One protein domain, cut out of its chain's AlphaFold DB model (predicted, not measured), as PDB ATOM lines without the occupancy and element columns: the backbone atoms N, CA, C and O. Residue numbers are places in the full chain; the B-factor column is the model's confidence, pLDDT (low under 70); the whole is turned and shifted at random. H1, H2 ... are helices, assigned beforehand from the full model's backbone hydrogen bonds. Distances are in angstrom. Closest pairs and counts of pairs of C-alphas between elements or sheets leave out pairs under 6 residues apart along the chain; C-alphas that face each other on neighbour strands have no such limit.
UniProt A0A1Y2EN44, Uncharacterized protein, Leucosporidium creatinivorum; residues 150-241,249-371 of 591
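Overview. This is residues 150 to 241 and 249 to 371 of the 591 residues of an uncharacterized protein of Leucosporidium creatinivorum (UniProt A0A1Y2EN44). Three long helices, H1, H2 and H3, form an up-and-down bundle, each running against the one before it, and a small head of H4, H5 and H6 extends its length at one end. From the head, H7 folds back and packs on H2 and H3, with the short H8 loosely placed near it. The printed part has 215 residues, with eight named helices, H1 to H8 in chain order, and no named strand, and its class is all helix. It is elongated, spanning 79 by 43 by 29 A, and only just loose, close to compact, with a radius of gyration of the C-alphas of 20.6 A.

Arrangement. H2, residues 202 to 237, and H1, residues 150 to 180, form a helical hairpin: they touch, closest at the C-alphas of Ile 173 and Leu 208, 6.0 A apart, at a shallow tilt of 27 degrees, opposite ways. H3, residues 251 to 286, touches H1, C-alphas of Arg 160 and Leu 263 5.5 A apart, the same way at 19 degrees, a shallow tilt. H2 and H3 are close but not clearly touching, C-alphas of Ile 226 and Tyr 264 being 7.9 A apart. H7, residues 343 to 359, touches residues 212 to 223 of H2, C-alphas of Arg 216 and Ile 347 4.9 A apart, at a shallow tilt of 21 degrees. It also touches residues 271 to 282 of H3, C-alphas of Ala 278 and Thr 345 4.5 A apart, at a steep tilt of 54 degrees. H5, residues 307 to 321, touches H6, residues 334 to 340, C-alphas of Ala 317 and Ala 335 3.9 A apart. H4, residues 289 to 301, touches H6, C-alphas of Leu 294 and Trp 338 6.8 A apart. H8, residues 364 to 367, touches no helix. Every O i to N i+4 pair is within hydrogen-bond range in H1, H4 and H6; the counts are 28 of 32 in H2 and in H3, 10 of 11 in H5 and 11 of 13 in H7, and H8 is too short for such a pair.

Along the chain. H2 measures 51.6 A, with a kink of 27 degrees near residue 231, H3 51.8 A and H1 44.7 A. C-alpha 150 of H1 is at (-5.206, -37.267, -35.546), and C-alpha 359 of H7 at (-0.331, -10.058, -19.395).

Size, cuts and confidence. The C-alphas farthest apart, of Ser 241 and Gly 304, are 79.2 A apart. Residues 242 to 248 are not printed, and C-alphas 241 and 249 are 15.7 A apart. The links H1 to H2 and H5 to H6 are long. pLDDT is under 70 in residues 186 to 199, 239 to 241, 249 and 360 to 371.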
ATOM      1  N   ASP A 150      -6.467 -36.830 -34.941       89.19
ATOM      2  CA  ASP A 150      -5.206 -37.267 -35.546       89.19
ATOM      3  C   ASP A 150      -4.493 -36.145 -36.314       89.19
ATOM      4  O   ASP A 150      -3.271 -36.041 -36.202       89.19
ATOM      5  N   THR A 151      -5.222 -35.216 -36.945       90.56
ATOM      6  CA  THR A 151      -4.641 -33.958 -37.452       90.56
ATOM      7  C   THR A 151      -4.110 -33.092 -36.304       90.56
ATOM      8  O   THR A 151      -2.969 -32.637 -36.367       90.56
ATOM      9  N   PHE A 152      -4.830 -32.995 -35.177       90.88
ATOM     10  CA  PHE A 152      -4.320 -32.327 -33.968       90.88
ATOM     11  C   PHE A 152      -3.057 -33.002 -33.384       90.88
ATOM     12  O   PHE A 152      -2.137 -32.330 -32.914       90.88
ATOM     13  N   LYS A 153      -2.953 -34.343 -33.432       91.56
ATOM     14  CA  LYS A 153      -1.718 -35.057 -33.036       91.56
ATOM     15  C   LYS A 153      -0.555 -34.781 -33.988       91.56
ATOM     16  O   LYS A 153       0.574 -34.690 -33.505       91.56
ATOM     17  N   ALA A 154      -0.815 -34.681 -35.292       91.62
ATOM     18  CA  ALA A 154       0.200 -34.339 -36.285       91.62
ATOM     19  C   ALA A 154       0.753 -32.932 -36.013       91.62
ATOM     20  O   ALA A 154       1.952 -32.796 -35.785       91.62
ATOM     21  N   ALA A 155      -0.118 -31.930 -35.857       92.12
ATOM     22  CA  ALA A 155       0.287 -30.570 -35.502       92.12
ATOM     23  C   ALA A 155       1.061 -30.494 -34.171       92.12
ATOM     24  O   ALA A 155       2.083 -29.817 -34.091       92.12
ATOM     25  N   LEU A 156       0.664 -31.251 -33.136       93.88
ATOM     26  CA  LEU A 156       1.439 -31.353 -31.888       93.88
ATOM     27  C   LEU A 156       2.835 -31.973 -32.073       93.88
ATOM     28  O   LEU A 156       3.757 -31.639 -31.324       93.88
ATOM     29  N   ALA A 157       3.002 -32.908 -33.011       93.06
ATOM     30  CA  ALA A 157       4.299 -33.504 -33.323       93.06
ATOM     31  C   ALA A 157       5.171 -32.542 -34.143       93.06
ATOM     32  O   ALA A 157       6.354 -32.370 -33.833       93.06
ATOM     33  N   ASP A 158       4.570 -31.871 -35.121       93.06
ATOM     34  CA  ASP A 158       5.229 -30.944 -36.033       93.06
ATOM     35  C   ASP A 158       5.651 -29.650 -35.327       93.06
ATOM     36  O   ASP A 158       6.835 -29.306 -35.371       93.06
ATOM     37  N   ALA A 159       4.764 -29.018 -34.548       94.50
ATOM     38  CA  ALA A 159       5.097 -27.881 -33.688       94.50
ATOM     39  C   ALA A 159       6.204 -28.233 -32.679       94.50
ATOM     40  O   ALA A 159       7.091 -27.424 -32.406       94.50
ATOM     41  N   ARG A 160       6.234 -29.473 -32.165       95.00
ATOM     42  CA  ARG A 160       7.336 -29.930 -31.304       95.00
ATOM     43  C   ARG A 160       8.643 -30.122 -32.077       95.00
ATOM     44  O   ARG A 160       9.701 -29.789 -31.547       95.00
ATOM     45  N   SER A 161       8.588 -30.606 -33.318       94.44
ATOM     46  CA  SER A 161       9.761 -30.663 -34.202       94.44
ATOM     47  C   SER A 161      10.298 -29.263 -34.528       94.44
ATOM     48  O   SER A 161      11.512 -29.087 -34.642       94.44
ATOM     49  N   PHE A 162       9.410 -28.265 -34.595       94.50
ATOM     50  CA  PHE A 162       9.754 -26.860 -34.773       94.50
ATOM     51  C   PHE A 162      10.478 -26.303 -33.553       94.50
ATOM     52  O   PHE A 162      11.600 -25.835 -33.696       94.50
ATOM     53  N   VAL A 163       9.919 -26.460 -32.347       96.38
ATOM     54  CA  VAL A 163      10.572 -26.050 -31.089       96.38
ATOM     55  C   VAL A 163      11.944 -26.714 -30.923       96.38
ATOM     56  O   VAL A 163      12.927 -26.033 -30.625       96.38
ATOM     57  N   ASP A 164      12.044 -28.028 -31.157       94.81
ATOM     58  CA  ASP A 164      13.315 -28.759 -31.059       94.81
ATOM     59  C   ASP A 164      14.333 -28.267 -32.137       94.81
ATOM     60  O   ASP A 164      15.542 -28.254 -31.884       94.81
ATOM     61  N   THR A 165      13.872 -27.789 -33.307       95.12
ATOM     62  CA  THR A 165      14.710 -27.191 -34.376       95.12
ATOM     63  C   THR A 165      15.132 -25.755 -34.049       95.12
ATOM     64  O   THR A 165      16.317 -25.438 -34.117       95.12
ATOM     65  N   LEU A 166      14.202 -24.910 -33.611       95.88
ATOM     66  CA  LEU A 166      14.416 -23.531 -33.174       95.88
ATOM     67  C   LEU A 166      15.370 -23.466 -31.971       95.88
ATOM     68  O   LEU A 166      16.240 -22.598 -31.903       95.88
ATOM     69  N   HIS A 167      15.319 -24.457 -31.075       95.19
ATOM     70  CA  HIS A 167      16.321 -24.606 -30.019       95.19
ATOM     71  C   HIS A 167      17.703 -25.035 -30.545       95.19
ATOM     72  O   HIS A 167      18.726 -24.690 -29.947       95.19
ATOM     73  N   SER A 168      17.783 -25.730 -31.682       94.75
ATOM     74  CA  SER A 168      19.057 -25.912 -32.385       94.75
ATOM     75  C   SER A 168      19.543 -24.598 -33.010       94.75
ATOM     76  O   SER A 168      20.730 -24.296 -32.897       94.75
ATOM     77  N   THR A 169      18.652 -23.791 -33.595       95.19
ATOM     78  CA  THR A 169      18.972 -22.466 -34.160       95.19
ATOM     79  C   THR A 169      19.530 -21.517 -33.098       95.19
ATOM     80  O   THR A 169      20.630 -20.993 -33.274       95.19
ATOM     81  N   THR A 170      18.872 -21.367 -31.943       95.56
ATOM     82  CA  THR A 170      19.384 -20.518 -30.847       95.56
ATOM     83  C   THR A 170      20.723 -21.019 -30.296       95.56
ATOM     84  O   THR A 170      21.609 -20.221 -29.985       95.56
ATOM     85  N   ARG A 171      20.961 -22.337 -30.262       94.19
ATOM     86  CA  ARG A 171      22.287 -22.891 -29.925       94.19
ATOM     87  C   ARG A 171      23.348 -22.565 -30.985       94.19
ATOM     88  O   ARG A 171      24.473 -22.229 -30.605       94.19
ATOM     89  N   SER A 172      23.014 -22.589 -32.276       93.62
ATOM     90  CA  SER A 172      23.916 -22.140 -33.350       93.62
ATOM     91  C   SER A 172      24.272 -20.658 -33.208       93.62
ATOM     92  O   SER A 172      25.457 -20.333 -33.221       93.62
ATOM     93  N   ILE A 173      23.291 -19.785 -32.948       94.69
ATOM     94  CA  ILE A 173      23.495 -18.348 -32.677       94.69
ATOM     95  C   ILE A 173      24.472 -18.150 -31.511       94.69
ATOM     96  O   ILE A 173      25.491 -17.479 -31.665       94.69
ATOM     97  N   THR A 174      24.250 -18.816 -30.369       92.62
ATOM     98  CA  THR A 174      25.174 -18.711 -29.220       92.62
ATOM     99  C   THR A 174      26.585 -19.231 -29.523       92.62
ATOM    100  O   THR A 174      27.556 -18.737 -28.952       92.62
ATOM    101  N   THR A 175      26.719 -20.187 -30.449       91.44
ATOM    102  CA  THR A 175      28.018 -20.715 -30.891       91.44
ATOM    103  C   THR A 175      28.730 -19.723 -31.815       91.44
ATOM    104  O   THR A 175      29.914 -19.454 -31.609       91.44
ATOM    105  N   LEU A 176      28.017 -19.129 -32.777       91.81
ATOM    106  CA  LEU A 176      28.541 -18.095 -33.673       91.81
ATOM    107  C   LEU A 176      28.943 -16.831 -32.896       91.81
ATOM    108  O   LEU A 176      30.080 -16.392 -33.049       91.81
ATOM    109  N   ARG A 177      28.114 -16.332 -31.961       92.00
ATOM    110  CA  ARG A 177      28.493 -15.231 -31.047       92.00
ATOM    111  C   ARG A 177      29.776 -15.547 -30.268       92.00
ATOM    112  O   ARG A 177      30.645 -14.687 -30.141       92.00
ATOM    113  N   SER A 178      29.925 -16.777 -29.761       90.00
ATOM    114  CA  SER A 178      31.126 -17.162 -28.996       90.00
ATOM    115  C   SER A 178      32.408 -17.199 -29.837       90.00
ATOM    116  O   SER A 178      33.489 -16.996 -29.289       90.00
ATOM    117  N   ARG A 179      32.299 -17.403 -31.159       88.44
ATOM    118  CA  ARG A 179      33.413 -17.210 -32.099       88.44
ATOM    119  C   ARG A 179      33.622 -15.721 -32.423       88.44
ATOM    120  O   ARG A 179      34.755 -15.271 -32.358       88.44
ATOM    121  N   LEU A 180      32.551 -14.965 -32.708       87.00
ATOM    122  CA  LEU A 180      32.585 -13.528 -33.055       87.00
ATOM    123  C   LEU A 180      33.287 -12.683 -31.983       87.00
ATOM    124  O   LEU A 180      34.123 -11.843 -32.285       87.00
ATOM    125  N   THR A 181      32.918 -12.909 -30.723       86.44
ATOM    126  CA  THR A 181      33.311 -12.064 -29.582       86.44
ATOM    127  C   THR A 181      34.471 -12.636 -28.765       86.44
ATOM    128  O   THR A 181      34.897 -12.019 -27.791       86.44
ATOM    129  N   GLY A 182      34.879 -13.882 -29.041       84.56
ATOM    130  CA  GLY A 182      35.704 -14.705 -28.143       84.56
ATOM    131  C   GLY A 182      35.077 -14.993 -26.763       84.56
ATOM    132  O   GLY A 182      35.669 -15.711 -25.953       84.56
ATOM    133  N   SER A 183      33.893 -14.444 -26.462       80.81
ATOM    134  CA  SER A 183      33.288 -14.492 -25.132       80.81
ATOM    135  C   SER A 183      32.498 -15.784 -24.928       80.81
ATOM    136  O   SER A 183      31.604 -16.152 -25.695       80.81
ATOM    137  N   ASN A 184      32.845 -16.506 -23.865       78.31
ATOM    138  CA  ASN A 184      32.206 -17.763 -23.508       78.31
ATOM    139  C   ASN A 184      31.113 -17.548 -22.465       78.31
ATOM    140  O   ASN A 184      31.384 -17.053 -21.371       78.31
ATOM    141  N   TYR A 185      29.904 -18.022 -22.768       80.38
ATOM    142  CA  TYR A 185      28.808 -18.062 -21.807       80.38
ATOM    143  C   TYR A 185      29.181 -18.876 -20.560       80.38
ATOM    144  O   TYR A 185      29.505 -20.066 -20.618       80.38
ATOM    145  N   SER A 186      29.105 -18.205 -19.420       64.06
ATOM    146  CA  SER A 186      29.635 -18.596 -18.120       64.06
ATOM    147  C   SER A 186      28.923 -19.791 -17.486       64.06
ATOM    148  O   SER A 186      29.585 -20.665 -16.924       64.06
ATOM    149  N   LYS A 187      27.586 -19.871 -17.573       60.94
ATOM    150  CA  LYS A 187      26.802 -20.827 -16.766       60.94
ATOM    151  C   LYS A 187      27.077 -22.298 -17.081       60.94
ATOM    152  O   LYS A 187      26.958 -23.144 -16.195       60.94
ATOM    153  N   LYS A 188      27.407 -22.626 -18.336       56.12
ATOM    154  CA  LYS A 188      27.715 -23.990 -18.802       56.12
ATOM    155  C   LYS A 188      28.721 -23.905 -19.960       56.12
ATOM    156  O   LYS A 188      28.290 -23.596 -21.072       56.12
ATOM    157  N   PRO A 189      30.020 -24.206 -19.760       50.56
ATOM    158  CA  PRO A 189      30.970 -24.231 -20.866       50.56
ATOM    159  C   PRO A 189      30.562 -25.309 -21.876       50.56
ATOM    160  O   PRO A 189      30.406 -26.482 -21.517       50.56
ATOM    161  N   LEU A 190      30.413 -24.920 -23.148       54.41
ATOM    162  CA  LEU A 190      30.200 -25.858 -24.251       54.41
ATOM    163  C   LEU A 190      31.329 -26.896 -24.229       54.41
ATOM    164  O   LEU A 190      32.507 -26.553 -24.259       54.41
ATOM    165  N   ARG A 191      30.943 -28.167 -24.084       53.38
ATOM    166  CA  ARG A 191      31.713 -29.289 -23.508       53.38
ATOM    167  C   ARG A 191      33.100 -29.536 -24.148       53.38
ATOM    168  O   ARG A 191      33.251 -30.498 -24.893       53.38
ATOM    169  N   ARG A 192      34.090 -28.671 -23.860       48.59
ATOM    170  CA  ARG A 192      35.495 -28.635 -24.350       48.59
ATOM    171  C   ARG A 192      35.720 -29.210 -25.766       48.59
ATOM    172  O   ARG A 192      36.733 -29.854 -26.036       48.59
ATOM    173  N   ARG A 193      34.807 -28.935 -26.702       49.25
ATOM    174  CA  ARG A 193      35.080 -29.085 -28.137       49.25
ATOM    175  C   ARG A 193      36.010 -27.930 -28.488       49.25
ATOM    176  O   ARG A 193      35.654 -26.799 -28.170       49.25
ATOM    177  N   ARG A 194      37.198 -28.212 -29.048       51.75
ATOM    178  CA  ARG A 194      38.183 -27.182 -29.433       51.75
ATOM    179  C   ARG A 194      37.443 -26.071 -30.176       51.75
ATOM    180  O   ARG A 194      36.898 -26.331 -31.246       51.75
ATOM    181  N   GLN A 195      37.344 -24.896 -29.561       53.56
ATOM    182  CA  GLN A 195      36.717 -23.748 -30.201       53.56
ATOM    183  C   GLN A 195      37.642 -23.354 -31.345       53.56
ATOM    184  O   GLN A 195      38.857 -23.319 -31.136       53.56
ATOM    185  N   SER A 196      37.099 -23.167 -32.551       51.34
ATOM    186  CA  SER A 196      37.951 -22.757 -33.666       51.34
ATOM    187  C   SER A 196      38.497 -21.378 -33.325       51.34
ATOM    188  O   SER A 196      37.723 -20.446 -33.132       51.34
ATOM    189  N   THR A 197      39.820 -21.279 -33.208       53.66
ATOM    190  CA  THR A 197      40.563 -20.015 -33.075       53.66
ATOM    191  C   THR A 197      40.709 -19.304 -34.423       53.66
ATOM    192  O   THR A 197      41.448 -18.336 -34.551       53.66
ATOM    193  N   GLU A 198      40.046 -19.840 -35.440       59.38
ATOM    194  CA  GLU A 198      39.874 -19.286 -36.770       59.38
ATOM    195  C   GLU A 198      38.940 -18.065 -36.687       59.38
ATOM    196  O   GLU A 198      37.833 -18.194 -36.143       59.38
ATOM    197  N   PRO A 199      39.378 -16.886 -37.172       63.62
ATOM    198  CA  PRO A 199      38.585 -15.662 -37.115       63.62
ATOM    199  C   PRO A 199      37.271 -15.826 -37.882       63.62
ATOM    200  O   PRO A 199      37.118 -16.733 -38.708       63.62
ATOM    201  N   LEU A 200      36.292 -14.965 -37.600       71.06
ATOM    202  CA  LEU A 200      35.038 -15.017 -38.341       71.06
ATOM    203  C   LEU A 200      35.227 -14.583 -39.788       71.06
ATOM    204  O   LEU A 200      35.930 -13.622 -40.090       71.06
ATOM    205  N   THR A 201      34.551 -15.299 -40.678       83.25
ATOM    206  CA  THR A 201      34.371 -14.853 -42.054       83.25
ATOM    207  C   THR A 201      33.179 -13.891 -42.126       83.25
ATOM    208  O   THR A 201      32.218 -14.062 -41.371       83.25
ATOM    209  N   PRO A 202      33.136 -12.947 -43.084       84.31
ATOM    210  CA  PRO A 202      31.925 -12.157 -43.343       84.31
ATOM    211  C   PRO A 202      30.689 -13.034 -43.626       84.31
ATOM    212  O   PRO A 202      29.554 -12.645 -43.355       84.31
ATOM    213  N   THR A 203      30.902 -14.258 -44.124       87.56
ATOM    214  CA  THR A 203      29.864 -15.279 -44.315       87.56
ATOM    215  C   THR A 203      29.283 -15.790 -42.993       87.56
ATOM    216  O   THR A 203      28.070 -15.951 -42.901       87.56
ATOM    217  N   ASP A 204      30.104 -15.999 -41.959       89.25
ATOM    218  CA  ASP A 204      29.634 -16.359 -40.614       89.25
ATOM    219  C   ASP A 204      28.797 -15.234 -39.981       89.25
ATOM    220  O   ASP A 204      27.827 -15.509 -39.276       89.25
ATOM    221  N   GLU A 205      29.151 -13.968 -40.235       90.12
ATOM    222  CA  GLU A 205      28.408 -12.799 -39.739       90.12
ATOM    223  C   GLU A 205      27.071 -12.618 -40.468       90.12
ATOM    224  O   GLU A 205      26.053 -12.316 -39.844       90.12
ATOM    225  N   ALA A 206      27.036 -12.882 -41.778       91.75
ATOM    226  CA  ALA A 206      25.795 -12.960 -42.544       91.75
ATOM    227  C   ALA A 206      24.912 -14.147 -42.107       91.75
ATOM    228  O   ALA A 206      23.693 -13.990 -42.000       91.75
ATOM    229  N   GLU A 207      25.504 -15.311 -41.804       93.94
ATOM    230  CA  GLU A 207      24.785 -16.463 -41.244       93.94
ATOM    231  C   GLU A 207      24.205 -16.107 -39.864       93.94
ATOM    232  O   GLU A 207      22.992 -16.214 -39.689       93.94
ATOM    233  N   LEU A 208      25.006 -15.566 -38.935       94.50
ATOM    234  CA  LEU A 208      24.556 -15.108 -37.612       94.50
ATOM    235  C   LEU A 208      23.423 -14.076 -37.694       94.50
ATOM    236  O   LEU A 208      22.416 -14.233 -37.001       94.50
ATOM    237  N   ALA A 209      23.548 -13.067 -38.562       94.31
ATOM    238  CA  ALA A 209      22.498 -12.076 -38.785       94.31
ATOM    239  C   ALA A 209      21.189 -12.744 -39.231       94.31
ATOM    240  O   ALA A 209      20.143 -12.548 -38.615       94.31
ATOM    241  N   SER A 210      21.265 -13.601 -40.255       95.12
ATOM    242  CA  SER A 210      20.091 -14.279 -40.813       95.12
ATOM    243  C   SER A 210      19.435 -15.276 -39.855       95.12
ATOM    244  O   SER A 210      18.220 -15.443 -39.905       95.12
ATOM    245  N   LEU A 211      20.208 -15.920 -38.973       95.62
ATOM    246  CA  LEU A 211      19.682 -16.820 -37.946       95.62
ATOM    247  C   LEU A 211      19.038 -16.044 -36.792       95.62
ATOM    248  O   LEU A 211      18.043 -16.506 -36.246       95.62
ATOM    249  N   THR A 212      19.571 -14.873 -36.430       95.31
ATOM    250  CA  THR A 212      19.023 -14.038 -35.346       95.31
ATOM    251  C   THR A 212      17.656 -13.471 -35.732       95.31
ATOM    252  O   THR A 212      16.701 -13.619 -34.969       95.31
ATOM    253  N   THR A 213      17.511 -12.940 -36.951       94.00
ATOM    254  CA  THR A 213      16.222 -12.413 -37.433       94.00
ATOM    255  C   THR A 213      15.197 -13.521 -37.711       94.00
ATOM    256  O   THR A 213      14.019 -13.350 -37.395       94.00
ATOM    257  N   SER A 214      15.641 -14.693 -38.194       94.50
ATOM    258  CA  SER A 214      14.837 -15.931 -38.242       94.50
ATOM    259  C   SER A 214      14.329 -16.307 -36.847       94.50
ATOM    260  O   SER A 214      13.121 -16.321 -36.628       94.50
ATOM    261  N   ALA A 215      15.215 -16.512 -35.867       95.25
ATOM    262  CA  ALA A 215      14.833 -16.941 -34.522       95.25
ATOM    263  C   ALA A 215      13.896 -15.945 -33.817       95.25
ATOM    264  O   ALA A 215      12.934 -16.365 -33.171       95.25
ATOM    265  N   ARG A 216      14.132 -14.634 -33.979       94.25
ATOM    266  CA  ARG A 216      13.288 -13.559 -33.429       94.25
ATOM    267  C   ARG A 216      11.836 -13.652 -33.920       94.25
ATOM    268  O   ARG A 216      10.917 -13.481 -33.116       94.25
ATOM    269  N   LYS A 217      11.630 -13.964 -35.206       93.12
ATOM    270  CA  LYS A 217      10.306 -14.136 -35.839       93.12
ATOM    271  C   LYS A 217       9.700 -15.513 -35.552       93.12
ATOM    272  O   LYS A 217       8.523 -15.620 -35.210       93.12
ATOM    273  N   GLU A 218      10.510 -16.566 -35.617       93.56
ATOM    274  CA  GLU A 218      10.087 -17.950 -35.378       93.56
ATOM    275  C   GLU A 218       9.636 -18.188 -33.928       93.56
ATOM    276  O   GLU A 218       8.701 -18.958 -33.720       93.56
ATOM    277  N   ILE A 219      10.211 -17.511 -32.925       94.94
ATOM    278  CA  ILE A 219       9.758 -17.607 -31.522       94.94
ATOM    279  C   ILE A 219       8.339 -17.054 -31.342       94.94
ATOM    280  O   ILE A 219       7.509 -17.733 -30.735       94.94
ATOM    281  N   LEU A 220       8.028 -15.883 -31.912       92.94
ATOM    282  CA  LEU A 220       6.678 -15.301 -31.873       92.94
ATOM    283  C   LEU A 220       5.666 -16.229 -32.560       92.94
ATOM    284  O   LEU A 220       4.640 -16.590 -31.983       92.94
ATOM    285  N   LEU A 221       6.001 -16.700 -33.761       92.12
ATOM    286  CA  LEU A 221       5.173 -17.616 -34.546       92.12
ATOM    287  C   LEU A 221       4.932 -18.960 -33.828       92.12
ATOM    288  O   LEU A 221       3.828 -19.511 -33.858       92.12
ATOM    289  N   THR A 222       5.951 -19.462 -33.125       93.56
ATOM    290  CA  THR A 222       5.855 -20.652 -32.268       93.56
ATOM    291  C   THR A 222       4.935 -20.406 -31.076       93.56
ATOM    292  O   THR A 222       4.097 -21.255 -30.780       93.56
ATOM    293  N   TYR A 223       5.047 -19.252 -30.411       94.50
ATOM    294  CA  TYR A 223       4.170 -18.883 -29.301       94.50
ATOM    295  C   TYR A 223       2.697 -18.830 -29.743       94.50
ATOM    296  O   TYR A 223       1.863 -19.499 -29.132       94.50
ATOM    297  N   HIS A 224       2.381 -18.144 -30.849       91.88
ATOM    298  CA  HIS A 224       1.016 -18.098 -31.388       91.88
ATOM    299  C   HIS A 224       0.492 -19.496 -31.771       91.88
ATOM    300  O   HIS A 224      -0.618 -19.854 -31.378       91.88
ATOM    301  N   THR A 225       1.313 -20.332 -32.424       90.31
ATOM    302  CA  THR A 225       0.985 -21.750 -32.703       90.31
ATOM    303  C   THR A 225       0.626 -22.506 -31.414       90.31
ATOM    304  O   THR A 225      -0.384 -23.203 -31.332       90.31
ATOM    305  N   ILE A 226       1.461 -22.371 -30.381       92.88
ATOM    306  CA  ILE A 226       1.307 -23.060 -29.096       92.88
ATOM    307  C   ILE A 226       0.076 -22.553 -28.323       92.88
ATOM    308  O   ILE A 226      -0.538 -23.330 -27.588       92.88
ATOM    309  N   GLN A 227      -0.312 -21.287 -28.507       92.00
ATOM    310  CA  GLN A 227      -1.521 -20.685 -27.940       92.00
ATOM    311  C   GLN A 227      -2.801 -21.133 -28.676       92.00
ATOM    312  O   GLN A 227      -3.813 -21.356 -28.013       92.00
ATOM    313  N   ALA A 228      -2.767 -21.354 -29.996       89.31
ATOM    314  CA  ALA A 228      -3.882 -21.962 -30.738       89.31
ATOM    315  C   ALA A 228      -4.119 -23.420 -30.293       89.31
ATOM    316  O   ALA A 228      -5.188 -23.771 -29.794       89.31
ATOM    317  N   LEU A 229      -3.057 -24.234 -30.265       90.25
ATOM    318  CA  LEU A 229      -3.120 -25.614 -29.762       90.25
ATOM    319  C   LEU A 229      -3.614 -25.701 -28.293       90.25
ATOM    320  O   LEU A 229      -4.159 -26.726 -27.878       90.25
ATOM    321  N   LYS A 230      -3.453 -24.627 -27.501       90.31
ATOM    322  CA  LYS A 230      -3.955 -24.473 -26.117       90.31
ATOM    323  C   LYS A 230      -5.459 -24.172 -26.059       90.31
ATOM    324  O   LYS A 230      -6.115 -24.656 -25.137       90.31
ATOM    325  N   SER A 231      -6.001 -23.382 -26.991       89.00
ATOM    326  CA  SER A 231      -7.427 -23.011 -27.040       89.00
ATOM    327  C   SER A 231      -8.302 -24.102 -27.666       89.00
ATOM    328  O   SER A 231      -9.446 -24.286 -27.241       89.00
ATOM    329  N   GLU A 232      -7.744 -24.897 -28.582       88.06
ATOM    330  CA  GLU A 232      -8.421 -26.027 -29.234       88.06
ATOM    331  C   GLU A 232      -8.349 -27.336 -28.434       88.06
ATOM    332  O   GLU A 232      -9.276 -28.143 -28.481       88.06
ATOM    333  N   TYR A 233      -7.306 -27.549 -27.622       87.44
ATOM    334  CA  TYR A 233      -7.218 -28.684 -26.688       87.44
ATOM    335  C   TYR A 233      -8.505 -28.899 -25.837       87.44
ATOM    336  O   TYR A 233      -8.957 -30.041 -25.698       87.44
ATOM    337  N   PRO A 234      -9.173 -27.851 -25.307       86.25
ATOM    338  CA  PRO A 234     -10.532 -27.917 -24.767       86.25
ATOM    339  C   PRO A 234     -11.576 -28.652 -25.624       86.25
ATOM    340  O   PRO A 234     -12.422 -29.338 -25.057       86.25
ATOM    341  N   LEU A 235     -11.551 -28.549 -26.955       84.19
ATOM    342  CA  LEU A 235     -12.519 -29.202 -27.849       84.19
ATOM    343  C   LEU A 235     -12.376 -30.731 -27.801       84.19
ATOM    344  O   LEU A 235     -13.360 -31.436 -27.601       84.19
ATOM    345  N   PHE A 236     -11.139 -31.233 -27.836       79.88
ATOM    346  CA  PHE A 236     -10.822 -32.664 -27.722       79.88
ATOM    347  C   PHE A 236     -10.926 -33.231 -26.297       79.88
ATOM    348  O   PHE A 236     -10.789 -34.440 -26.096       79.88
ATOM    349  N   THR A 237     -11.120 -32.376 -25.285       74.25
ATOM    350  CA  THR A 237     -11.137 -32.778 -23.866       74.25
ATOM    351  C   THR A 237     -12.464 -32.539 -23.152       74.25
ATOM    352  O   THR A 237     -12.716 -33.187 -22.131       74.25
ATOM    353  N   LYS A 238     -13.340 -31.681 -23.692       75.25
ATOM    354  CA  LYS A 238     -14.756 -31.607 -23.312       75.25
ATOM    355  C   LYS A 238     -15.398 -32.980 -23.556       75.25
ATOM    356  O   LYS A 238     -15.363 -33.475 -24.682       75.25
ATOM    357  N   PRO A 239     -15.977 -33.636 -22.536       59.22
ATOM    358  CA  PRO A 239     -16.663 -34.896 -22.759       59.22
ATOM    359  C   PRO A 239     -17.932 -34.643 -23.573       59.22
ATOM    360  O   PRO A 239     -18.806 -33.896 -23.129       59.22
ATOM    361  N   PHE A 240     -18.062 -35.310 -24.723       57.78
ATOM    362  CA  PHE A 240     -19.360 -35.459 -25.383       57.78
ATOM    363  C   PHE A 240     -20.368 -35.981 -24.348       57.78
ATOM    364  O   PHE A 240     -20.073 -36.903 -23.579       57.78
ATOM    365  N   SER A 241     -21.522 -35.318 -24.268       50.72
ATOM    366  CA  SER A 241     -22.306 -35.157 -23.031       50.72
ATOM    367  C   SER A 241     -22.972 -36.426 -22.478       50.72
ATOM    368  O   SER A 241     -23.618 -36.371 -21.434       50.72
ATOM    369  N   SER A 249     -10.411 -42.413 -19.443       60.56
ATOM    370  CA  SER A 249      -9.651 -43.653 -19.264       60.56
ATOM    371  C   SER A 249      -8.762 -43.990 -20.471       60.56
ATOM    372  O   SER A 249      -7.751 -44.677 -20.290       60.56
ATOM    373  N   SER A 250      -9.085 -43.453 -21.656       76.94
ATOM    374  CA  SER A 250      -8.426 -43.763 -22.930       76.94
ATOM    375  C   SER A 250      -6.907 -43.534 -22.922       76.94
ATOM    376  O   SER A 250      -6.371 -42.624 -22.281       76.94
ATOM    377  N   SER A 251      -6.190 -44.386 -23.656       84.88
ATOM    378  CA  SER A 251      -4.745 -44.261 -23.872       84.88
ATOM    379  C   SER A 251      -4.402 -43.042 -24.731       84.88
ATOM    380  O   SER A 251      -3.412 -42.375 -24.445       84.88
ATOM    381  N   SER A 252      -5.241 -42.712 -25.718       82.62
ATOM    382  CA  SER A 252      -5.098 -41.555 -26.612       82.62
ATOM    383  C   SER A 252      -5.136 -40.216 -25.868       82.62
ATOM    384  O   SER A 252      -4.272 -39.374 -26.093       82.62
ATOM    385  N   TYR A 253      -6.057 -40.030 -24.916       83.69
ATOM    386  CA  TYR A 253      -6.077 -38.831 -24.066       83.69
ATOM    387  C   TYR A 253      -4.787 -38.699 -23.234       83.69
ATOM    388  O   TYR A 253      -4.226 -37.613 -23.081       83.69
ATOM    389  N   LYS A 254      -4.278 -39.825 -22.718       87.69
ATOM    390  CA  LYS A 254      -3.052 -39.894 -21.901       87.69
ATOM    391  C   LYS A 254      -1.761 -39.729 -22.709       87.69
ATOM    392  O   LYS A 254      -0.752 -39.311 -22.145       87.69
ATOM    393  N   THR A 255      -1.752 -40.052 -24.004       89.88
ATOM    394  CA  THR A 255      -0.615 -39.740 -24.885       89.88
ATOM    395  C   THR A 255      -0.658 -38.290 -25.348       89.88
ATOM    396  O   THR A 255       0.386 -37.647 -25.316       89.88
ATOM    397  N   LEU A 256      -1.839 -37.757 -25.678       89.62
ATOM    398  CA  LEU A 256      -2.042 -36.375 -26.125       89.62
ATOM    399  C   LEU A 256      -1.732 -35.348 -25.021       89.62
ATOM    400  O   LEU A 256      -0.953 -34.426 -25.240       89.62
ATOM    401  N   THR A 257      -2.224 -35.546 -23.793       89.75
ATOM    402  CA  THR A 257      -1.807 -34.727 -22.628       89.75
ATOM    403  C   THR A 257      -0.291 -34.743 -22.419       89.75
ATOM    404  O   THR A 257       0.309 -33.726 -22.075       89.75
ATOM    405  N   LYS A 258       0.349 -35.894 -22.663       93.69
ATOM    406  CA  LYS A 258       1.792 -36.104 -22.491       93.69
ATOM    407  C   LYS A 258       2.640 -35.593 -23.664       93.69
ATOM    408  O   LYS A 258       3.828 -35.352 -23.456       93.69
ATOM    409  N   SER A 259       2.096 -35.431 -24.873       93.00
ATOM    410  CA  SER A 259       2.766 -34.702 -25.961       93.00
ATOM    411  C   SER A 259       2.609 -33.196 -25.775       93.00
ATOM    412  O   SER A 259       3.608 -32.490 -25.852       93.00
ATOM    413  N   LEU A 260       1.417 -32.728 -25.397       92.62
ATOM    414  CA  LEU A 260       1.143 -31.328 -25.073       92.62
ATOM    415  C   LEU A 260       2.037 -30.818 -23.922       92.62
ATOM    416  O   LEU A 260       2.746 -29.828 -24.081       92.62
ATOM    417  N   SER A 261       2.114 -31.530 -22.789       92.12
ATOM    418  CA  SER A 261       2.985 -31.107 -21.677       92.12
ATOM    419  C   SER A 261       4.484 -31.215 -22.002       92.12
ATOM    420  O   SER A 261       5.294 -30.537 -21.380       92.12
ATOM    421  N   LYS A 262       4.874 -32.045 -22.983       95.00
ATOM    422  CA  LYS A 262       6.243 -32.061 -23.530       95.00
ATOM    423  C   LYS A 262       6.514 -30.899 -24.482       95.00
ATOM    424  O   LYS A 262       7.651 -30.454 -24.530       95.00
ATOM    425  N   LEU A 263       5.517 -30.444 -25.242       95.31
ATOM    426  CA  LEU A 263       5.630 -29.278 -26.119       95.31
ATOM    427  C   LEU A 263       5.844 -28.014 -25.279       95.31
ATOM    428  O   LEU A 263       6.840 -27.327 -25.488       95.31
ATOM    429  N   TYR A 264       5.010 -27.789 -24.255       93.69
ATOM    430  CA  TYR A 264       5.226 -26.698 -23.294       93.69
ATOM    431  C   TYR A 264       6.572 -26.812 -22.568       93.69
ATOM    432  O   TYR A 264       7.240 -25.802 -22.397       93.69
ATOM    433  N   GLY A 265       7.006 -28.022 -22.192       94.38
ATOM    434  CA  GLY A 265       8.331 -28.246 -21.600       94.38
ATOM    435  C   GLY A 265       9.483 -27.865 -22.537       94.38
ATOM    436  O   GLY A 265      10.304 -27.033 -22.170       94.38
ATOM    437  N   SER A 266       9.510 -28.406 -23.766       95.88
ATOM    438  CA  SER A 266      10.507 -28.046 -24.794       95.88
ATOM    439  C   SER A 266      10.510 -26.533 -25.084       95.88
ATOM    440  O   SER A 266      11.575 -25.965 -25.317       95.88
ATOM    441  N   PHE A 267       9.341 -25.878 -25.083       95.62
ATOM    442  CA  PHE A 267       9.232 -24.445 -25.371       95.62
ATOM    443  C   PHE A 267       9.685 -23.584 -24.190       95.62
ATOM    444  O   PHE A 267      10.491 -22.681 -24.378       95.62
ATOM    445  N   ALA A 268       9.275 -23.907 -22.961       93.50
ATOM    446  CA  ALA A 268       9.771 -23.233 -21.766       93.50
ATOM    447  C   ALA A 268      11.292 -23.412 -21.605       93.50
ATOM    448  O   ALA A 268      11.977 -22.446 -21.281       93.50
ATOM    449  N   ASP A 269      11.854 -24.594 -21.887       94.19
ATOM    450  CA  ASP A 269      13.311 -24.812 -21.919       94.19
ATOM    451  C   ASP A 269      14.014 -23.907 -22.955       94.19
ATOM    452  O   ASP A 269      15.124 -23.434 -22.705       94.19
ATOM    453  N   LEU A 270      13.370 -23.630 -24.098       95.75
ATOM    454  CA  LEU A 270      13.853 -22.686 -25.113       95.75
ATOM    455  C   LEU A 270      13.785 -21.227 -24.627       95.75
ATOM    456  O   LEU A 270      14.781 -20.520 -24.771       95.75
ATOM    457  N   LEU A 271      12.668 -20.783 -24.034       94.50
ATOM    458  CA  LEU A 271      12.534 -19.411 -23.520       94.50
ATOM    459  C   LEU A 271      13.548 -19.152 -22.396       94.50
ATOM    460  O   LEU A 271      14.367 -18.242 -22.506       94.50
ATOM    461  N   ASN A 272      13.598 -20.045 -21.399       93.56
ATOM    462  CA  ASN A 272      14.591 -20.005 -20.322       93.56
ATOM    463  C   ASN A 272      16.030 -19.988 -20.870       93.56
ATOM    464  O   ASN A 272      16.892 -19.341 -20.286       93.56
ATOM    465  N   PHE A 273      16.323 -20.692 -21.975       94.38
ATOM    466  CA  PHE A 273      17.649 -20.663 -22.604       94.38
ATOM    467  C   PHE A 273      17.971 -19.314 -23.257       94.38
ATOM    468  O   PHE A 273      19.125 -18.897 -23.195       94.38
ATOM    469  N   VAL A 274      16.997 -18.639 -23.874       95.44
ATOM    470  CA  VAL A 274      17.187 -17.290 -24.433       95.44
ATOM    471  C   VAL A 274      17.381 -16.272 -23.308       95.44
ATOM    472  O   VAL A 274      18.385 -15.562 -23.326       95.44
ATOM    473  N   GLU A 275      16.530 -16.275 -22.279       94.69
ATOM    474  CA  GLU A 275      16.668 -15.403 -21.100       94.69
ATOM    475  C   GLU A 275      18.022 -15.595 -20.389       94.69
ATOM    476  O   GLU A 275      18.701 -14.625 -20.048       94.69
ATOM    477  N   ASP A 276      18.487 -16.843 -20.216       94.12
ATOM    478  CA  ASP A 276      19.805 -17.135 -19.628       94.12
ATOM    479  C   ASP A 276      20.971 -16.614 -20.480       94.12
ATOM    480  O   ASP A 276      22.098 -16.521 -19.989       94.12
ATOM    481  N   ARG A 277      20.747 -16.325 -21.765       94.25
ATOM    482  CA  ARG A 277      21.761 -15.826 -22.702       94.25
ATOM    483  C   ARG A 277      21.699 -14.307 -22.819       94.25
ATOM    484  O   ARG A 277      22.731 -13.669 -22.632       94.25
ATOM    485  N   ALA A 278      20.509 -13.732 -22.967       95.25
ATOM    486  CA  ALA A 278      20.263 -12.294 -22.892       95.25
ATOM    487  C   ALA A 278      20.701 -11.720 -21.533       95.25
ATOM    488  O   ALA A 278      21.404 -10.715 -21.460       95.25
ATOM    489  N   GLY A 279      20.399 -12.427 -20.442       94.50
ATOM    490  CA  GLY A 279      20.849 -12.103 -19.091       94.50
ATOM    491  C   GLY A 279      22.343 -12.340 -18.831       94.50
ATOM    492  O   GLY A 279      22.824 -11.961 -17.762       94.50
ATOM    493  N   GLU A 280      23.095 -12.951 -19.751       93.44
ATOM    494  CA  GLU A 280      24.565 -12.972 -19.728       93.44
ATOM    495  C   GLU A 280      25.148 -11.860 -20.624       93.44
ATOM    496  O   GLU A 280      26.000 -11.110 -20.156       93.44
ATOM    497  N   GLU A 281      24.619 -11.661 -21.835       94.75
ATOM    498  CA  GLU A 281      24.954 -10.539 -22.733       94.75
ATOM    499  C   GLU A 281      24.751  -9.174 -22.066       94.75
ATOM    500  O   GLU A 281      25.644  -8.327 -22.073       94.75
ATOM    501  N   LYS A 282      23.625  -8.980 -21.369       95.06
ATOM    502  CA  LYS A 282      23.360  -7.766 -20.591       95.06
ATOM    503  C   LYS A 282      24.427  -7.500 -19.526       95.06
ATOM    504  O   LYS A 282      24.766  -6.346 -19.297       95.06
ATOM    505  N   LYS A 283      25.027  -8.543 -18.941       93.94
ATOM    506  CA  LYS A 283      26.138  -8.393 -17.986       93.94
ATOM    507  C   LYS A 283      27.466  -8.075 -18.676       93.94
ATOM    508  O   LYS A 283      28.294  -7.404 -18.069       93.94
ATOM    509  N   ASP A 284      27.681  -8.510 -19.918       91.81
ATOM    510  CA  ASP A 284      28.819  -8.050 -20.730       91.81
ATOM    511  C   ASP A 284      28.683  -6.554 -21.067       91.81
ATOM    512  O   ASP A 284      29.675  -5.825 -21.009       91.81
ATOM    513  N   MET A 285      27.462  -6.086 -21.361       93.06
ATOM    514  CA  MET A 285      27.154  -4.667 -21.589       93.06
ATOM    515  C   MET A 285      27.287  -3.826 -20.306       93.06
ATOM    516  O   MET A 285      27.977  -2.812 -20.315       93.06
ATOM    517  N   GLU A 286      26.704  -4.261 -19.182       93.81
ATOM    518  CA  GLU A 286      26.798  -3.585 -17.870       93.81
ATOM    519  C   GLU A 286      28.244  -3.470 -17.353       93.81
ATOM    520  O   GLU A 286      28.565  -2.552 -16.602       93.81
ATOM    521  N   ARG A 287      29.136  -4.382 -17.763       93.56
ATOM    522  CA  ARG A 287      30.579  -4.339 -17.459       93.56
ATOM    523  C   ARG A 287      31.403  -3.530 -18.469       93.56
ATOM    524  O   ARG A 287      32.617  -3.451 -18.308       93.56
ATOM    525  N   GLY A 288      30.789  -3.004 -19.530       94.56
ATOM    526  CA  GLY A 288      31.486  -2.330 -20.630       94.56
ATOM    527  C   GLY A 288      32.363  -3.250 -21.492       94.56
ATOM    528  O   GLY A 288      33.155  -2.755 -22.286       94.56
ATOM    529  N   VAL A 289      32.243  -4.578 -21.374       93.69
ATOM    530  CA  VAL A 289      33.060  -5.539 -22.144       93.69
ATOM    531  C   VAL A 289      32.613  -5.590 -23.607       93.69
ATOM    532  O   VAL A 289      33.443  -5.769 -24.495       93.69
ATOM    533  N   ALA A 290      31.314  -5.405 -23.868       91.88
ATOM    534  CA  ALA A 290      30.800  -5.208 -25.225       91.88
ATOM    535  C   ALA A 290      31.264  -3.858 -25.811       91.88
ATOM    536  O   ALA A 290      31.748  -3.813 -26.937       91.88
ATOM    537  N   ASP A 291      31.193  -2.771 -25.029       94.19
ATOM    538  CA  ASP A 291      31.674  -1.440 -25.434       94.19
ATOM    539  C   ASP A 291      33.168  -1.473 -25.795       94.19
ATOM    540  O   ASP A 291      33.560  -0.972 -26.844       94.19
ATOM    541  N   GLN A 292      33.999  -2.116 -24.971       94.94
ATOM    542  CA  GLN A 292      35.435  -2.281 -25.223       94.94
ATOM    543  C   GLN A 292      35.729  -3.095 -26.491       94.94
ATOM    544  O   GLN A 292      36.642  -2.735 -27.231       94.94
ATOM    545  N   ARG A 293      34.956  -4.158 -26.768       93.00
ATOM    546  CA  ARG A 293      35.083  -4.940 -28.011       93.00
ATOM    547  C   ARG A 293      34.757  -4.101 -29.244       93.00
ATOM    548  O   ARG A 293      35.567  -4.056 -30.167       93.00
ATOM    549  N   LEU A 294      33.636  -3.377 -29.229       94.31
ATOM    550  CA  LEU A 294      33.251  -2.539 -30.363       94.31
ATOM    551  C   LEU A 294      34.221  -1.364 -30.572       94.31
ATOM    552  O   LEU A 294      34.597  -1.101 -31.708       94.31
ATOM    553  N   MET A 295      34.700  -0.713 -29.506       95.19
ATOM    554  CA  MET A 295      35.721   0.342 -29.619       95.19
ATOM    555  C   MET A 295      37.070  -0.178 -30.134       95.19
ATOM    556  O   MET A 295      37.761   0.541 -30.852       95.19
ATOM    557  N   ALA A 296      37.459  -1.409 -29.788       93.38
ATOM    558  CA  ALA A 296      38.655  -2.030 -30.353       93.38
ATOM    559  C   ALA A 296      38.492  -2.279 -31.861       93.38
ATOM    560  O   ALA A 296      39.400  -1.961 -32.622       93.38
ATOM    561  N   TRP A 297      37.320  -2.756 -32.294       92.19
ATOM    562  CA  TRP A 297      37.013  -2.962 -33.713       92.19
ATOM    563  C   TRP A 297      36.918  -1.643 -34.501       92.19
ATOM    564  O   TRP A 297      37.477  -1.542 -35.586       92.19
ATOM    565  N   MET A 298      36.315  -0.594 -33.927       95.25
ATOM    566  CA  MET A 298      36.322   0.766 -34.495       95.25
ATOM    567  C   MET A 298      37.746   1.249 -34.790       95.25
ATOM    568  O   MET A 298      38.023   1.711 -35.889       95.25
ATOM    569  N   ARG A 299      38.673   1.074 -33.840       94.75
ATOM    570  CA  ARG A 299      40.089   1.460 -33.989       94.75
ATOM    571  C   ARG A 299      40.873   0.569 -34.961       94.75
ATOM    572  O   ARG A 299      41.914   0.992 -35.453       94.75
ATOM    573  N   GLU A 300      40.403  -0.651 -35.222       93.19
ATOM    574  CA  GLU A 300      40.973  -1.566 -36.222       93.19
ATOM    575  C   GLU A 300      40.516  -1.197 -37.644       93.19
ATOM    576  O   GLU A 300      41.329  -1.202 -38.569       93.19
ATOM    577  N   CYS A 301      39.243  -0.823 -37.816       92.56
ATOM    578  CA  CYS A 301      38.699  -0.344 -39.088       92.56
ATOM    579  C   CYS A 301      39.160   1.080 -39.438       92.56
ATOM    580  O   CYS A 301      39.492   1.354 -40.590       92.56
ATOM    581  N   GLU A 302      39.190   1.980 -38.453       94.25
ATOM    582  CA  GLU A 302      39.418   3.417 -38.629       94.25
ATOM    583  C   GLU A 302      40.539   3.903 -37.681       94.25
ATOM    584  O   GLU A 302      40.290   4.614 -36.707       94.25
ATOM    585  N   PRO A 303      41.814   3.550 -37.943       92.06
ATOM    586  CA  PRO A 303      42.935   3.823 -37.029       92.06
ATOM    587  C   PRO A 303      43.312   5.310 -36.882       92.06
ATOM    588  O   PRO A 303      44.222   5.634 -36.121       92.06
ATOM    589  N   GLY A 304      42.651   6.214 -37.615       93.25
ATOM    590  CA  GLY A 304      42.793   7.667 -37.470       93.25
ATOM    591  C   GLY A 304      41.744   8.327 -36.565       93.25
ATOM    592  O   GLY A 304      41.874   9.517 -36.285       93.25
ATOM    593  N   LEU A 305      40.717   7.587 -36.129       93.31
ATOM    594  CA  LEU A 305      39.580   8.123 -35.378       93.31
ATOM    595  C   LEU A 305      39.995   8.511 -33.947       93.31
ATOM    596  O   LEU A 305      40.630   7.721 -33.238       93.31
ATOM    597  N   GLN A 306      39.642   9.719 -33.494       96.12
ATOM    598  CA  GLN A 306      40.025  10.176 -32.149       96.12
ATOM    599  C   GLN A 306      39.193   9.488 -31.055       96.12
ATOM    600  O   GLN A 306      38.079   9.030 -31.297       96.12
ATOM    601  N   GLU A 307      39.692   9.417 -29.814       94.69
ATOM    602  CA  GLU A 307      38.978   8.699 -28.742       94.69
ATOM    603  C   GLU A 307      37.599   9.311 -28.426       94.69
ATOM    604  O   GLU A 307      36.647   8.571 -28.176       94.69
ATOM    605  N   GLU A 308      37.449  10.635 -28.524       95.69
ATOM    606  CA  GLU A 308      36.150  11.310 -28.387       95.69
ATOM    607  C   GLU A 308      35.175  10.947 -29.519       95.69
ATOM    608  O   GLU A 308      33.985  10.743 -29.275       95.69
ATOM    609  N   GLU A 309      35.693  10.805 -30.739       96.31
ATOM    610  CA  GLU A 309      34.948  10.449 -31.946       96.31
ATOM    611  C   GLU A 309      34.482   8.985 -31.883       96.31
ATOM    612  O   GLU A 309      33.282   8.729 -31.994       96.31
ATOM    613  N   VAL A 310      35.376   8.052 -31.524       96.31
ATOM    614  CA  VAL A 310      35.059   6.645 -31.195       96.31
ATOM    615  C   VAL A 310      33.978   6.557 -30.108       96.31
ATOM    616  O   VAL A 310      33.027   5.784 -30.222       96.31
ATOM    617  N   LEU A 311      34.074   7.373 -29.051       96.25
ATOM    618  CA  LEU A 311      33.067   7.433 -27.984       96.25
ATOM    619  C   LEU A 311      31.753   8.101 -28.420       96.25
ATOM    620  O   LEU A 311      30.733   7.915 -27.747       96.25
ATOM    621  N   SER A 312      31.750   8.894 -29.492       96.50
ATOM    622  CA  SER A 312      30.540   9.463 -30.092       96.50
ATOM    623  C   SER A 312      29.838   8.434 -30.984       96.50
ATOM    624  O   SER A 312      28.637   8.203 -30.815       96.50
ATOM    625  N   GLU A 313      30.598   7.714 -31.810       96.31
ATOM    626  CA  GLU A 313      30.084   6.706 -32.733       96.31
ATOM    627  C   GLU A 313      29.629   5.444 -31.991       96.31
ATOM    628  O   GLU A 313      28.576   4.892 -32.294       96.31
ATOM    629  N   LEU A 314      30.292   5.062 -30.891       96.44
ATOM    630  CA  LEU A 314      29.779   4.052 -29.956       96.44
ATOM    631  C   LEU A 314      28.374   4.407 -29.434       96.44
ATOM    632  O   LEU A 314      27.506   3.538 -29.327       96.44
ATOM    633  N   LYS A 315      28.118   5.683 -29.116       96.56
ATOM    634  CA  LYS A 315      26.795   6.145 -28.654       96.56
ATOM    635  C   LYS A 315      25.784   6.201 -29.802       96.56
ATOM    636  O   LYS A 315      24.603   5.957 -29.554       96.56
ATOM    637  N   ALA A 316      26.217   6.501 -31.028       96.62
ATOM    638  CA  ALA A 316      25.379   6.446 -32.224       96.62
ATOM    639  C   ALA A 316      24.974   4.999 -32.550       96.62
ATOM    640  O   ALA A 316      23.782   4.693 -32.550       96.62
ATOM    641  N   ALA A 317      25.948   4.096 -32.676       95.94
ATOM    642  CA  ALA A 317      25.773   2.668 -32.914       95.94
ATOM    643  C   ALA A 317      24.820   2.013 -31.903       95.94
ATOM    644  O   ALA A 317      23.842   1.373 -32.289       95.94
ATOM    645  N   LYS A 318      25.042   2.241 -30.600       95.88
ATOM    646  CA  LYS A 318      24.175   1.724 -29.524       95.88
ATOM    647  C   LYS A 318      22.753   2.300 -29.580       95.88
ATOM    648  O   LYS A 318      21.801   1.604 -29.234       95.88
ATOM    649  N   ARG A 319      22.587   3.552 -30.027       95.44
ATOM    650  CA  ARG A 319      21.273   4.202 -30.189       95.44
ATOM    651  C   ARG A 319      20.531   3.721 -31.437       95.44
ATOM    652  O   ARG A 319      19.308   3.641 -31.393       95.44
ATOM    653  N   GLU A 320      21.225   3.433 -32.535       95.81
ATOM    654  CA  GLU A 320      20.599   2.916 -33.757       95.81
ATOM    655  C   GLU A 320      20.224   1.435 -33.604       95.81
ATOM    656  O   GLU A 320      19.083   1.064 -33.870       95.81
ATOM    657  N   ALA A 321      21.125   0.610 -33.064       93.50
ATOM    658  CA  ALA A 321      20.855  -0.799 -32.772       93.50
ATOM    659  C   ALA A 321      19.771  -1.007 -31.696       93.50
ATOM    660  O   ALA A 321      19.089  -2.023 -31.690       93.50
ATOM    661  N   GLY A 322      19.579  -0.034 -30.797       90.62
ATOM    662  CA  GLY A 322      18.458  -0.003 -29.850       90.62
ATOM    663  C   GLY A 322      17.136   0.526 -30.430       90.62
ATOM    664  O   GLY A 322      16.185   0.716 -29.674       90.62
ATOM    665  N   LYS A 323      17.081   0.821 -31.737       91.56
ATOM    666  CA  LYS A 323      15.880   1.272 -32.466       91.56
ATOM    667  C   LYS A 323      15.485   0.341 -33.613       91.56
ATOM    668  O   LYS A 323      14.297   0.216 -33.879       91.56
ATOM    669  N   LYS A 324      16.471  -0.244 -34.294       92.00
ATOM    670  CA  LYS A 324      16.329  -1.020 -35.531       92.00
ATOM    671  C   LYS A 324      16.741  -2.476 -35.319       92.00
ATOM    672  O   LYS A 324      17.733  -2.732 -34.639       92.00
ATOM    673  N   GLY A 325      16.040  -3.423 -35.938       88.94
ATOM    674  CA  GLY A 325      16.451  -4.828 -35.985       88.94
ATOM    675  C   GLY A 325      17.681  -5.070 -36.867       88.94
ATOM    676  O   GLY A 325      18.000  -4.281 -37.756       88.94
ATOM    677  N   VAL A 326      18.355  -6.211 -36.682       92.31
ATOM    678  CA  VAL A 326      19.574  -6.585 -37.444       92.31
ATOM    679  C   VAL A 326      19.374  -6.630 -38.968       92.31
ATOM    680  O   VAL A 326      20.335  -6.476 -39.725       92.31
ATOM    681  N   GLU A 327      18.138  -6.810 -39.432       91.75
ATOM    682  CA  GLU A 327      17.756  -6.780 -40.852       91.75
ATOM    683  C   GLU A 327      17.660  -5.367 -41.457       91.75
ATOM    684  O   GLU A 327      17.898  -5.216 -42.653       91.75
ATOM    685  N   GLU A 328      17.392  -4.336 -40.654       93.00
ATOM    686  CA  GLU A 328      17.347  -2.927 -41.087       93.00
ATOM    687  C   GLU A 328      18.729  -2.244 -41.039       93.00
ATOM    688  O   GLU A 328      18.952  -1.193 -41.649       93.00
ATOM    689  N   LEU A 329      19.660  -2.807 -40.263       94.25
ATOM    690  CA  LEU A 329      20.989  -2.244 -40.035       94.25
ATOM    691  C   LEU A 329      21.940  -2.562 -41.201       94.25
ATOM    692  O   LEU A 329      22.093  -3.718 -41.619       94.25
ATOM    693  N   ARG A 330      22.628  -1.525 -41.705       94.19
ATOM    694  CA  ARG A 330      23.557  -1.635 -42.846       94.19
ATOM    695  C   ARG A 330      24.644  -2.691 -42.569       94.19
ATOM    696  O   ARG A 330      25.172  -2.688 -41.454       94.19
ATOM    697  N   PRO A 331      25.024  -3.539 -43.550       89.12
ATOM    698  CA  PRO A 331      25.991  -4.629 -43.370       89.12
ATOM    699  C   PRO A 331      27.300  -4.242 -42.672       89.12
ATOM    700  O   PRO A 331      27.780  -4.996 -41.832       89.12
ATOM    701  N   GLU A 332      27.826  -3.061 -42.986       89.94
ATOM    702  CA  GLU A 332      29.121  -2.552 -42.515       89.94
ATOM    703  C   GLU A 332      29.004  -1.632 -41.282       89.94
ATOM    704  O   GLU A 332      30.006  -1.126 -40.790       89.94
ATOM    705  N   SER A 333      27.794  -1.389 -40.762       94.56
ATOM    706  CA  SER A 333      27.597  -0.429 -39.665       94.56
ATOM    707  C   SER A 333      28.059  -0.952 -38.302       94.56
ATOM    708  O   SER A 333      27.750  -2.080 -37.902       94.56
ATOM    709  N   PHE A 334      28.675  -0.068 -37.514       95.75
ATOM    710  CA  PHE A 334      28.960  -0.297 -36.095       95.75
ATOM    711  C   PHE A 334      27.699  -0.666 -35.293       95.75
ATOM    712  O   PHE A 334      27.763  -1.495 -34.385       95.75
ATOM    713  N   ALA A 335      26.535  -0.123 -35.669       96.19
ATOM    714  CA  ALA A 335      25.235  -0.493 -35.113       96.19
ATOM    715  C   ALA A 335      24.894  -1.978 -35.350       96.19
ATOM    716  O   ALA A 335      24.535  -2.695 -34.414       96.19
ATOM    717  N   ARG A 336      25.064  -2.484 -36.579       94.81
ATOM    718  CA  ARG A 336      24.876  -3.912 -36.871       94.81
ATOM    719  C   ARG A 336      25.861  -4.774 -36.092       94.81
ATOM    720  O   ARG A 336      25.451  -5.783 -35.523       94.81
ATOM    721  N   ARG A 337      27.137  -4.372 -36.021       94.44
ATOM    722  CA  ARG A 337      28.149  -5.101 -35.241       94.44
ATOM    723  C   ARG A 337      27.760  -5.192 -33.764       94.44
ATOM    724  O   ARG A 337      27.786  -6.285 -33.208       94.44
ATOM    725  N   TRP A 338      27.312  -4.086 -33.165       95.56
ATOM    726  CA  TRP A 338      26.806  -4.051 -31.788       95.56
ATOM    727  C   TRP A 338      25.683  -5.070 -31.539       95.56
ATOM    728  O   TRP A 338      25.714  -5.797 -30.544       95.56
ATOM    729  N   ALA A 339      24.705  -5.143 -32.444       95.44
ATOM    730  CA  ALA A 339      23.594  -6.082 -32.328       95.44
ATOM    731  C   ALA A 339      24.046  -7.547 -32.510       95.44
ATOM    732  O   ALA A 339      23.650  -8.414 -31.732       95.44
ATOM    733  N   LEU A 340      24.956  -7.827 -33.452       94.69
ATOM    734  CA  LEU A 340      25.536  -9.166 -33.652       94.69
ATOM    735  C   LEU A 340      26.433  -9.630 -32.489       94.69
ATOM    736  O   LEU A 340      26.601 -10.835 -32.291       94.69
ATOM    737  N   GLU A 341      26.970  -8.712 -31.680       93.94
ATOM    738  CA  GLU A 341      27.640  -9.046 -30.416       93.94
ATOM    739  C   GLU A 341      26.671  -9.326 -29.251       93.94
ATOM    740  O   GLU A 341      27.100  -9.892 -28.238       93.94
ATOM    741  N   ASN A 342      25.383  -8.990 -29.383       95.38
ATOM    742  CA  ASN A 342      24.345  -9.186 -28.361       95.38
ATOM    743  C   ASN A 342      23.022  -9.772 -28.939       95.38
ATOM    744  O   ASN A 342      21.934  -9.252 -28.659       95.38
ATOM    745  N   PRO A 343      23.076 -10.853 -29.750       95.56
ATOM    746  CA  PRO A 343      21.924 -11.354 -30.505       95.56
ATOM    747  C   PRO A 343      20.851 -11.987 -29.616       95.56
ATOM    748  O   PRO A 343      19.682 -12.025 -29.991       95.56
ATOM    749  N   SER A 344      21.207 -12.483 -28.428       95.75
ATOM    750  CA  SER A 344      20.219 -13.029 -27.496       95.75
ATOM    751  C   SER A 344      19.349 -11.917 -26.914       95.75
ATOM    752  O   SER A 344      18.167 -12.153 -26.710       95.75
ATOM    753  N   THR A 345      19.884 -10.704 -26.707       94.50
ATOM    754  CA  THR A 345      19.078  -9.535 -26.305       94.50
ATOM    755  C   THR A 345      18.167  -9.013 -27.417       94.50
ATOM    756  O   THR A 345      17.062  -8.577 -27.112       94.50
ATOM    757  N   GLU A 346      18.541  -9.139 -28.698       93.06
ATOM    758  CA  GLU A 346      17.603  -8.837 -29.796       93.06
ATOM    759  C   GLU A 346      16.423  -9.828 -29.809       93.06
ATOM    760  O   GLU A 346      15.273  -9.443 -30.022       93.06
ATOM    761  N   ILE A 347      16.693 -11.106 -29.528       94.31
ATOM    762  CA  ILE A 347      15.660 -12.147 -29.424       94.31
ATOM    763  C   ILE A 347      14.825 -11.980 -28.135       94.31
ATOM    764  O   ILE A 347      13.623 -12.238 -28.154       94.31
ATOM    765  N   ASP A 348      15.418 -11.498 -27.039       94.38
ATOM    766  CA  ASP A 348      14.734 -11.199 -25.768       94.38
ATOM    767  C   ASP A 348      13.623 -10.149 -25.932       94.38
ATOM    768  O   ASP A 348      12.589 -10.237 -25.275       94.38
ATOM    769  N   HIS A 349      13.751  -9.216 -26.882       89.44
ATOM    770  CA  HIS A 349      12.663  -8.291 -27.217       89.44
ATOM    771  C   HIS A 349      11.411  -8.997 -27.777       89.44
ATOM    772  O   HIS A 349      10.299  -8.531 -27.530       89.44
ATOM    773  N   SER A 350      11.542 -10.155 -28.442       89.06
ATOM    774  CA  SER A 350      10.378 -10.996 -28.775       89.06
ATOM    775  C   SER A 350       9.773 -11.672 -27.539       89.06
ATOM    776  O   SER A 350       8.571 -11.924 -27.525       89.06
ATOM    777  N   LEU A 351      10.557 -11.947 -26.491       90.62
ATOM    778  CA  LEU A 351      10.028 -12.477 -25.225       90.62
ATOM    779  C   LEU A 351       9.264 -11.399 -24.456       90.62
ATOM    780  O   LEU A 351       8.144 -11.635 -24.021       90.62
ATOM    781  N   GLN A 352       9.810 -10.184 -24.395       89.12
ATOM    782  CA  GLN A 352       9.135  -9.016 -23.822       89.12
ATOM    783  C   GLN A 352       7.800  -8.728 -24.539       89.12
ATOM    784  O   GLN A 352       6.816  -8.377 -23.891       89.12
ATOM    785  N   ALA A 353       7.730  -8.936 -25.860       88.00
ATOM    786  CA  ALA A 353       6.477  -8.863 -26.613       88.00
ATOM    787  C   ALA A 353       5.489  -9.995 -26.254       88.00
ATOM    788  O   ALA A 353       4.294  -9.735 -26.138       88.00
ATOM    789  N   ILE A 354       5.961 -11.229 -26.025       87.62
ATOM    790  CA  ILE A 354       5.120 -12.343 -25.543       87.62
ATOM    791  C   ILE A 354       4.569 -12.047 -24.141       87.62
ATOM    792  O   ILE A 354       3.373 -12.220 -23.924       87.62
ATOM    793  N   ASP A 355       5.389 -11.532 -23.223       87.12
ATOM    794  CA  ASP A 355       4.961 -11.161 -21.868       87.12
ATOM    795  C   ASP A 355       3.874 -10.075 -21.895       87.12
ATOM    796  O   ASP A 355       2.866 -10.178 -21.191       87.12
ATOM    797  N   LEU A 356       4.033  -9.060 -22.753       84.88
ATOM    798  CA  LEU A 356       3.016  -8.027 -22.982       84.88
ATOM    799  C   LEU A 356       1.725  -8.598 -23.600       84.88
ATOM    800  O   LEU A 356       0.642  -8.111 -23.285       84.88
ATOM    801  N   LEU A 357       1.808  -9.647 -24.425       82.31
ATOM    802  CA  LEU A 357       0.641 -10.341 -24.986       82.31
ATOM    803  C   LEU A 357      -0.043 -11.294 -23.983       82.31
ATOM    804  O   LEU A 357      -1.266 -11.424 -24.021       82.31
ATOM    805  N   GLU A 358       0.695 -11.959 -23.085       82.50
ATOM    806  CA  GLU A 358       0.116 -12.837 -22.049       82.50
ATOM    807  C   GLU A 358      -0.416 -12.073 -20.823       82.50
ATOM    808  O   GLU A 358      -1.266 -12.600 -20.095       82.50
ATOM    809  N   HIS A 359       0.052 -10.846 -20.575       72.75
ATOM    810  CA  HIS A 359      -0.331 -10.058 -19.395       72.75
ATOM    811  C   HIS A 359      -1.043  -8.733 -19.696       72.75
ATOM    812  O   HIS A 359      -1.679  -8.180 -18.796       72.75
ATOM    813  N   GLY A 360      -0.984  -8.223 -20.929       55.22
ATOM    814  CA  GLY A 360      -1.425  -6.867 -21.252       55.22
ATOM    815  C   GLY A 360      -0.583  -5.805 -20.534       55.22
ATOM    816  O   GLY A 360       0.533  -6.066 -20.083       55.22
ATOM    817  N   PHE A 361      -1.141  -4.602 -20.363       45.00
ATOM    818  CA  PHE A 361      -0.516  -3.495 -19.619       45.00
ATOM    819  C   PHE A 361      -0.534  -3.709 -18.087       45.00
ATOM    820  O   PHE A 361      -1.019  -2.872 -17.320       45.00
ATOM    821  N   MET A 362       0.014  -4.830 -17.615       43.97
ATOM    822  CA  MET A 362       0.373  -5.009 -16.207       43.97
ATOM    823  C   MET A 362       1.671  -4.259 -15.895       43.97
ATOM    824  O   MET A 362       2.559  -4.121 -16.735       43.97
ATOM    825  N   LYS A 363       1.776  -3.725 -14.676       47.94
ATOM    826  CA  LYS A 363       2.876  -2.826 -14.298       47.94
ATOM    827  C   LYS A 363       4.216  -3.565 -14.298       47.94
ATOM    828  O   LYS A 363       4.319  -4.682 -13.793       47.94
ATOM    829  N   THR A 364       5.267  -2.897 -14.775       50.50
ATOM    830  CA  THR A 364       6.634  -3.446 -14.911       50.50
ATOM    831  C   THR A 364       7.270  -3.938 -13.602       50.50
ATOM    832  O   THR A 364       8.234  -4.703 -13.625       50.50
ATOM    833  N   GLU A 365       6.707  -3.567 -12.451       51.16
ATOM    834  CA  GLU A 365       7.062  -4.102 -11.133       51.16
ATOM    835  C   GLU A 365       6.731  -5.598 -10.973       51.16
ATOM    836  O   GLU A 365       7.464  -6.311 -10.283       51.16
ATOM    837  N   ASP A 366       5.674  -6.097 -11.627       48.00
ATOM    838  CA  ASP A 366       5.298  -7.514 -11.593       48.00
ATOM    839  C   ASP A 366       6.051  -8.355 -12.636       48.00
ATOM    840  O   ASP A 366       6.409  -9.493 -12.326       48.00
ATOM    841  N   LEU A 367       6.423  -7.790 -13.798       50.81
ATOM    842  CA  LEU A 367       7.277  -8.476 -14.789       50.81
ATOM    843  C   LEU A 367       8.657  -8.872 -14.224       50.81
ATOM    844  O   LEU A 367       9.254  -9.849 -14.667       50.81
ATOM    845  N   LYS A 368       9.148  -8.203 -13.168       51.53
ATOM    846  CA  LYS A 368      10.371  -8.618 -12.444       51.53
ATOM    847  C   LYS A 368      10.255  -9.992 -11.747       51.53
ATOM    848  O   LYS A 368      11.255 -10.487 -11.229       51.53
ATOM    849  N   LYS A 369       9.076 -10.628 -11.737       53.50
ATOM    850  CA  LYS A 369       8.820 -12.006 -11.266       53.50
ATOM    851  C   LYS A 369       8.626 -12.949 -12.471       53.50
ATOM    852  O   LYS A 369       7.583 -13.588 -12.585       53.50
ATOM    853  N   GLY A 370       9.616 -12.976 -13.366       48.62
ATOM    854  CA  GLY A 370       9.473 -13.397 -14.768       48.62
ATOM    855  C   GLY A 370       8.860 -14.777 -15.071       48.62
ATOM    856  O   GLY A 370       8.875 -15.697 -14.245       48.62
ATOM    857  N   THR A 371       8.338 -14.866 -16.303       50.69
ATOM    858  CA  THR A 371       8.080 -16.037 -17.181       50.69
ATOM    859  C   THR A 371       8.127 -17.434 -16.550       50.69
ATOM    860  O   THR A 371       7.111 -18.136 -16.513       50.69
TER     861      THR A 371